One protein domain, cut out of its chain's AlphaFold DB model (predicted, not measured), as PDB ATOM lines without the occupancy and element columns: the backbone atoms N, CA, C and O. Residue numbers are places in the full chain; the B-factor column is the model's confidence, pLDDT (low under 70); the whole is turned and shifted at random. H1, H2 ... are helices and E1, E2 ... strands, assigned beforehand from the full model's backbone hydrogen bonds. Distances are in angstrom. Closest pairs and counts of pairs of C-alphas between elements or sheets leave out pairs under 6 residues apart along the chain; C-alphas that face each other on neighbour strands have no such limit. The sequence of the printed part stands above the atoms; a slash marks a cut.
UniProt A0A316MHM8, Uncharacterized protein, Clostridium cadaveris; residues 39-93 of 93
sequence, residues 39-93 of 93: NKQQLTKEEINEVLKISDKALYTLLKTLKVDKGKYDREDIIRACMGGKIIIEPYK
ATOM      1  N   ASN A  39     -37.639  48.019 109.613       93.56
ATOM      2  CA  ASN A  39     -36.980  46.713 109.546       93.56
ATOM      3  C   ASN A  39     -35.484  46.739 109.147       93.56
ATOM      4  O   ASN A  39     -34.870  45.681 109.027       93.56
ATOM      5  N   LYS A  40     -34.880  47.919 108.954       96.88
ATOM      6  CA  LYS A  40     -33.457  48.105 108.610       96.88
ATOM      7  C   LYS A  40     -32.736  48.859 109.721       96.88
ATOM      8  O   LYS A  40     -33.341  49.688 110.388       96.88
ATOM      9  N   GLN A  41     -31.440  48.601 109.904       97.31
ATOM     10  CA  GLN A  41     -30.631  49.361 110.869       97.31
ATOM     11  C   GLN A  41     -30.339  50.790 110.408       97.31
ATOM     12  O   GLN A  41     -30.221  51.677 111.244       97.31
ATOM     13  N   GLN A  42     -30.248  51.010 109.098       98.06
ATOM     14  CA  GLN A  42     -30.003  52.317 108.505       98.06
ATOM     15  C   GLN A  42     -31.012  52.562 107.392       98.06
ATOM     16  O   GLN A  42     -31.234  51.668 106.571       98.06
ATOM     17  N   LEU A  43     -31.609  53.754 107.368       98.38
ATOM     18  CA  LEU A  43     -32.674  54.111 106.429       98.38
ATOM     19  C   LEU A  43     -32.381  55.426 105.710       98.38
ATOM     20  O   LEU A  43     -31.843  56.357 106.312       98.38
ATOM     21  N   THR A  44     -32.758  55.525 104.437       98.31
ATOM     22  CA  THR A  44     -32.765  56.806 103.717       98.31
ATOM     23  C   THR A  44     -33.976  57.649 104.114       98.31
ATOM     24  O   THR A  44     -34.942  57.166 104.707       98.31
ATOM     25  N   LYS A  45     -33.956  58.937 103.758       97.81
ATOM     26  CA  LYS A  45     -35.091  59.844 103.977       97.81
ATOM     27  C   LYS A  45     -36.382  59.315 103.335       97.81
ATOM     28  O   LYS A  45     -37.454  59.449 103.924       97.81
ATOM     29  N   GLU A  46     -36.277  58.733 102.146       97.94
ATOM     30  CA  GLU A  46     -37.395  58.195 101.371       97.94
ATOM     31  C   GLU A  46     -38.014  56.995 102.093       97.94
ATOM     32  O   GLU A  46     -39.213  57.003 102.360       97.94
ATOM     33  N   GLU A  47     -37.189  56.037 102.528       98.19
ATOM     34  CA  GLU A  47     -37.631  54.858 103.287       98.19
ATOM     35  C   GLU A  47     -38.300  55.253 104.612       98.19
ATOM     36  O   GLU A  47     -39.318  54.683 105.015       98.19
ATOM     37  N   ILE A  48     -37.769  56.280 105.288       98.38
ATOM     38  CA  ILE A  48     -38.380  56.825 106.505       98.38
ATOM     39  C   ILE A  48     -39.772  57.388 106.199       98.38
ATOM     40  O   ILE A  48     -40.717  57.161 106.961       98.38
ATOM     41  N   ASN A  49     -39.930  58.107 105.085       98.06
ATOM     42  CA  ASN A  49     -41.212  58.704 104.727       98.06
ATOM     43  C   ASN A  49     -42.239  57.681 104.229       98.06
ATOM     44  O   ASN A  49     -43.430  57.855 104.477       98.06
ATOM     45  N   GLU A  50     -41.809  56.602 103.577       97.56
ATOM     46  CA  GLU A  50     -42.689  55.491 103.191       97.56
ATOM     47  C   GLU A  50     -43.382  54.863 104.411       97.56
ATOM     48  O   GLU A  50     -44.564  54.501 104.352       97.56
ATOM     49  N   VAL A  51     -42.664  54.799 105.538       97.25
ATOM     50  CA  VAL A  51     -43.172  54.310 106.823       97.25
ATOM     51  C   VAL A  51     -44.038  55.356 107.531       97.25
ATOM     52  O   VAL A  51     -45.158  55.046 107.946       97.25
ATOM     53  N   LEU A  52     -43.534  56.584 107.696       96.62
ATOM     54  CA  LEU A  52     -44.188  57.610 108.516       96.62
ATOM     55  C   LEU A  52     -45.352  58.311 107.804       96.62
ATOM     56  O   LEU A  52     -46.313  58.703 108.468       96.62
ATOM     57  N   LYS A  53     -45.273  58.456 106.477       97.00
ATOM     58  CA  LYS A  53     -46.263  59.120 105.613       97.00
ATOM     59  C   LYS A  53     -46.652  60.508 106.126       97.00
ATOM     60  O   LYS A  53     -47.832  60.820 106.298       97.00
ATOM     61  N   ILE A  54     -45.644  61.333 106.402       96.81
ATOM     62  CA  ILE A  54     -45.803  62.699 106.913       96.81
ATOM     63  C   ILE A  54     -45.414  63.726 105.847       96.81
ATOM     64  O   ILE A  54     -44.789  63.405 104.844       96.81
ATOM     65  N   SER A  55     -45.790  64.991 106.059       97.88
ATOM     66  CA  SER A  55     -45.373  66.071 105.154       97.88
ATOM     67  C   SER A  55     -43.849  66.227 105.120       97.88
ATOM     68  O   SER A  55     -43.189  66.055 106.149       97.88
ATOM     69  N   ASP A  56     -43.304  66.676 103.990       97.06
ATOM     70  CA  ASP A  56     -41.863  66.921 103.840       97.06
ATOM     71  C   ASP A  56     -41.312  67.892 104.886       97.06
ATOM     72  O   ASP A  56     -40.201  67.715 105.380       97.06
ATOM     73  N   LYS A  57     -42.103  68.898 105.280       98.00
ATOM     74  CA  LYS A  57     -41.730  69.847 106.336       98.00
ATOM     75  C   LYS A  57     -41.594  69.160 107.697       98.00
ATOM     76  O   LYS A  57     -40.660  69.452 108.446       98.00
ATOM     77  N   ALA A  58     -42.526  68.264 108.022       97.56
ATOM     78  CA  ALA A  58     -42.478  67.486 109.255       97.56
ATOM     79  C   ALA A  58     -41.293  66.512 109.236       97.56
ATOM     80  O   ALA A  58     -40.540  66.463 110.203       97.56
ATOM     81  N   LEU A  59     -41.076  65.825 108.111       98.12
ATOM     82  CA  LEU A  59     -39.939  64.930 107.919       98.12
ATOM     83  C   LEU A  59     -38.605  65.670 108.045       98.12
ATOM     84  O   LEU A  59     -37.724  65.238 108.778       98.12
ATOM     85  N   TYR A  60     -38.467  66.827 107.397       97.56
ATOM     86  CA  TYR A  60     -37.283  67.672 107.530       97.56
ATOM     87  C   TYR A  60     -37.046  68.075 108.988       97.56
ATOM     88  O   TYR A  60     -35.935  67.959 109.493       97.56
ATOM     89  N   THR A  61     -38.096  68.505 109.692       97.31
ATOM     90  CA  THR A  61     -37.985  68.920 111.098       97.31
ATOM     91  C   THR A  61     -37.584  67.768 112.016       97.31
ATOM     92  O   THR A  61     -36.836  68.001 112.962       97.31
ATOM     93  N   LEU A  62     -38.054  66.551 111.729       97.19
ATOM     94  CA  LEU A  62     -37.690  65.333 112.450       97.19
ATOM     95  C   LEU A  62     -36.212  64.972 112.241       97.19
ATOM     96  O   LEU A  62     -35.521  64.645 113.199       97.19
ATOM     97  N   LEU A  63     -35.734  65.038 110.994       97.50
ATOM     98  CA  LEU A  63     -34.407  64.548 110.613       97.50
ATOM     99  C   LEU A  63     -33.283  65.578 110.786       97.50
ATOM    100  O   LEU A  63     -32.127  65.184 110.903       97.50
ATOM    101  N   LYS A  64     -33.583  66.885 110.822       95.94
ATOM    102  CA  LYS A  64     -32.565  67.959 110.783       95.94
ATOM    103  C   LYS A  64     -31.512  67.901 111.896       95.94
ATOM    104  O   LYS A  64     -30.453  68.497 111.748       95.94
ATOM    105  N   THR A  65     -31.826  67.273 113.029       94.06
ATOM    106  CA  THR A  65     -30.920  67.163 114.184       94.06
ATOM    107  C   THR A  65     -30.224  65.808 114.269       94.06
ATOM    108  O   THR A  65     -29.427  65.604 115.180       94.06
ATOM    109  N   LEU A  66     -30.549  64.871 113.377       97.25
ATOM    110  CA  LEU A  66     -29.996  63.524 113.395       97.25
ATOM    111  C   LEU A  66     -28.683  63.471 112.623       97.25
ATOM    112  O   LEU A  66     -28.492  64.186 111.636       97.25
ATOM    113  N   LYS A  67     -27.778  62.598 113.069       96.12
ATOM    114  CA  LYS A  67     -26.569  62.299 112.307       96.12
ATOM    115  C   LYS A  67     -26.959  61.530 111.050       96.12
ATOM    116  O   LYS A  67     -27.827  60.660 111.083       96.12
ATOM    117  N   VAL A  68     -26.305  61.870 109.948       96.62
ATOM    118  CA  VAL A  68     -26.477  61.202 108.663       96.62
ATOM    119  C   VAL A  68     -25.108  60.752 108.173       96.62
ATOM    120  O   VAL A  68     -24.180  61.557 108.103       96.62
ATOM    121  N   ASP A  69     -24.983  59.472 107.837       95.19
ATOM    122  CA  ASP A  69     -23.800  58.918 107.180       95.19
ATOM    123  C   ASP A  69     -24.198  58.381 105.810       95.19
ATOM    124  O   ASP A  69     -25.143  57.602 105.683       95.19
ATOM    125  N   LYS A  70     -23.505  58.835 104.761       95.88
ATOM    126  CA  LYS A  70     -23.755  58.419 103.366       95.88
ATOM    127  C   LYS A  70     -25.244  58.460 102.970       95.88
ATOM    128  O   LYS A  70     -25.737  57.584 102.263       95.88
ATOM    129  N   GLY A  71     -25.966  59.481 103.442       96.38
ATOM    130  CA  GLY A  71     -27.391  59.684 103.156       96.38
ATOM    131  C   GLY A  71     -28.355  58.797 103.954       96.38
ATOM    132  O   GLY A  71     -29.545  58.778 103.642       96.38
ATOM    133  N   LYS A  72     -27.870  58.076 104.970       98.06
ATOM    134  CA  LYS A  72     -28.678  57.199 105.820       98.06
ATOM    135  C   LYS A  72     -28.648  57.633 107.279       98.06
ATOM    136  O   LYS A  72     -27.655  58.176 107.759       98.06
ATOM    137  N   TYR A  73     -29.746  57.356 107.965       98.38
ATOM    138  CA  TYR A  73     -29.954  57.626 109.381       98.38
ATOM    139  C   TYR A  73     -30.042  56.307 110.139       98.38
ATOM    140  O   TYR A  73     -30.640  55.349 109.639       98.38
ATOM    141  N   ASP A  74     -29.492  56.268 111.348       98.19
ATOM    142  CA  ASP A  74     -29.598  55.096 112.208       98.19
ATOM    143  C   ASP A  74     -31.033  54.933 112.731       98.19
ATOM    144  O   ASP A  74     -31.700  55.893 113.128       98.19
ATOM    145  N   ARG A  75     -31.519  53.687 112.738       97.88
ATOM    146  CA  ARG A  75     -32.890  53.340 113.139       97.88
ATOM    147  C   ARG A  75     -33.238  53.875 114.521       97.88
ATOM    148  O   ARG A  75     -34.313  54.441 114.707       97.88
ATOM    149  N   GLU A  76     -32.346  53.678 115.486       96.81
ATOM    150  CA  GLU A  76     -32.585  54.090 116.868       96.81
ATOM    151  C   GLU A  76     -32.739  55.611 116.984       96.81
ATOM    152  O   GLU A  76     -33.648  56.081 117.669       96.81
ATOM    153  N   ASP A  77     -31.923  56.378 116.259       97.62
ATOM    154  CA  ASP A  77     -31.996  57.839 116.231       97.62
ATOM    155  C   ASP A  77     -33.338  58.322 115.664       97.62
ATOM    156  O   ASP A  77     -33.967  59.222 116.231       97.62
ATOM    157  N   ILE A  78     -33.833  57.678 114.601       97.94
ATOM    158  CA  ILE A  78     -35.158  57.969 114.029       97.94
ATOM    159  C   ILE A  78     -36.262  57.676 115.054       97.94
ATOM    160  O   ILE A  78     -37.159  58.500 115.259       97.94
ATOM    161  N   ILE A  79     -36.210  56.516 115.717       97.62
ATOM    162  CA  ILE A  79     -37.214  56.122 116.716       97.62
ATOM    163  C   ILE A  79     -37.189  57.090 117.900       97.62
ATOM    164  O   ILE A  79     -38.239  57.598 118.292       97.62
ATOM    165  N   ARG A  80     -36.007  57.432 118.424       97.25
ATOM    166  CA  ARG A  80     -35.850  58.440 119.483       97.25
ATOM    167  C   ARG A  80     -36.437  59.780 119.069       97.25
ATOM    168  O   ARG A  80     -37.163  60.377 119.863       97.25
ATOM    169  N   ALA A  81     -36.187  60.238 117.843       97.19
ATOM    170  CA  ALA A  81     -36.751  61.487 117.335       97.19
ATOM    171  C   ALA A  81     -38.288  61.458 117.325       97.19
ATOM    172  O   ALA A  81     -38.927  62.371 117.853       97.19
ATOM    173  N   CYS A  82     -38.887  60.375 116.817       96.62
ATOM    174  CA  CYS A  82     -40.340  60.169 116.831       96.62
ATOM    175  C   CYS A  82     -40.924  60.144 118.252       96.62
ATOM    176  O   CYS A  82     -42.072  60.536 118.461       96.62
ATOM    177  N   MET A  83     -40.134  59.699 119.229       95.75
ATOM    178  CA  MET A  83     -40.515  59.591 120.635       95.75
ATOM    179  C   MET A  83     -40.159  60.834 121.472       95.75
ATOM    180  O   MET A  83     -40.243  60.802 122.703       95.75
ATOM    181  N   GLY A  84     -39.764  61.944 120.840       92.94
ATOM    182  CA  GLY A  84     -39.413  63.183 121.545       92.94
ATOM    183  C   GLY A  84     -38.113  63.080 122.351       92.94
ATOM    184  O   GLY A  84     -37.987  63.691 123.411       92.94
ATOM    185  N   GLY A  85     -37.165  62.272 121.876       93.50
ATOM    186  CA  GLY A  85     -35.835  62.082 122.455       93.50
ATOM    187  C   GLY A  85     -35.746  61.019 123.553       93.50
ATOM    188  O   GLY A  85     -34.693  60.878 124.171       93.50
ATOM    189  N   LYS A  86     -36.821  60.265 123.824       90.62
ATOM    190  CA  LYS A  86     -36.868  59.265 124.905       90.62
ATOM    191  C   LYS A  86     -37.237  57.887 124.371       90.62
ATOM    192  O   LYS A  86     -38.070  57.780 123.486       90.62
ATOM    193  N   ILE A  87     -36.666  56.842 124.957       92.56
ATOM    194  CA  ILE A  87     -37.126  55.462 124.772       92.56
ATOM    195  C   ILE A  87     -37.892  55.060 126.025       92.56
ATOM    196  O   ILE A  87     -37.448  55.322 127.144       92.56
ATOM    197  N   ILE A  88     -39.058  54.452 125.836       90.44
ATOM    198  CA  ILE A  88     -39.810  53.841 126.923       90.44
ATOM    199  C   ILE A  88     -39.159  52.497 127.225       90.44
ATOM    200  O   ILE A  88     -39.129  51.611 126.371       90.44
ATOM    201  N   ILE A  89     -38.634  52.374 128.440       85.00
ATOM    202  CA  ILE A  89     -38.144  51.118 128.996       85.00
ATOM    203  C   ILE A  89     -39.311  50.530 129.776       85.00
ATOM    204  O   ILE A  89     -39.800  51.153 130.721       85.00
ATOM    205  N   GLU A  90     -39.801  49.368 129.353       71.69
ATOM    206  CA  GLU A  90     -40.775  48.635 130.153       71.69
ATOM    207  C   GLU A  90     -40.056  48.134 131.415       71.69
ATOM    208  O   GLU A  90     -39.048  47.433 131.295       71.69
ATOM    209  N   PRO A  91     -40.490  48.522 132.627       58.62
ATOM    210  CA  PRO A  91     -39.923  47.941 133.830       58.62
ATOM    211  C   PRO A  91     -40.259  46.448 133.828       58.62
ATOM    212  O   PRO A  91     -41.428  46.082 133.698       58.62
ATOM    213  N   TYR A  92     -39.235  45.601 133.961       48.62
ATOM    214  CA  TYR A  92     -39.424  44.180 134.239       48.62
ATOM    215  C   TYR A  92     -40.366  44.054 135.445       48.62
ATOM    216  O   TYR A  92     -40.091  44.624 136.504       48.62
ATOM    217  N   LYS A  93     -41.506  43.390 135.241       46.09
ATOM    218  CA  LYS A  93     -42.441  43.015 136.306       46.09
ATOM    219  C   LYS A  93     -42.029  41.694 136.924       46.09
ATOM    220  O   LYS A  93     -41.637  40.800 136.142       46.09
TER     221      LYS A  93
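This is residues 39 to 93 of the 93 residues of an uncharacterized protein of Clostridium cadaveris (UniProt A0A316MHM8). A small head has the short antiparallel sheet E1 and E2 at one side, H2 at the opposite side and H1 and H3 between; residues 87 to 93 stick out as a tail. The printed part has 55 residues, with named elements in the order E1 H1 H2 E2 H3. It is mostly helix and only just compact, close to loose, with radius of gyration of the C-alphas 12.1 A and spans of 39 by 22 by 20 A.

E1, residues 42 to 44, begins at C-alpha 42 (-30.003, 52.317, 108.505). H1, residues 45 to 52, measures 10.4 A; H2, residues 56 to 63, 10.3 A. E2 is residues 72 to 74. H3, residues 75 to 82, measures 10.8 A and ends at C-alpha 82 (-40.340, 60.169, 116.831).

E1 and E2 are antiparallel, with N 43 and O 73 within hydrogen-bond range at 2.9 A. H1 and H2 are close but not clearly touching, about perpendicular at 78 degrees; their closest C-alphas, of Asn 49 and Leu 59, are 7.1 A apart. H2 and H3 touch, closest at the C-alphas of Leu 62 and Ala 81, 6.3 A. H1 and H3 are only just apart, at 8.3 A. In H1, H2 and H3 every O i to N i+4 pair is within hydrogen-bond range.

The farthest C-alphas, of Lys 70 and Lys 93, are 40.9 A apart. The printed part has no cut and no long link. Residues 91 to 93 have pLDDT under 70.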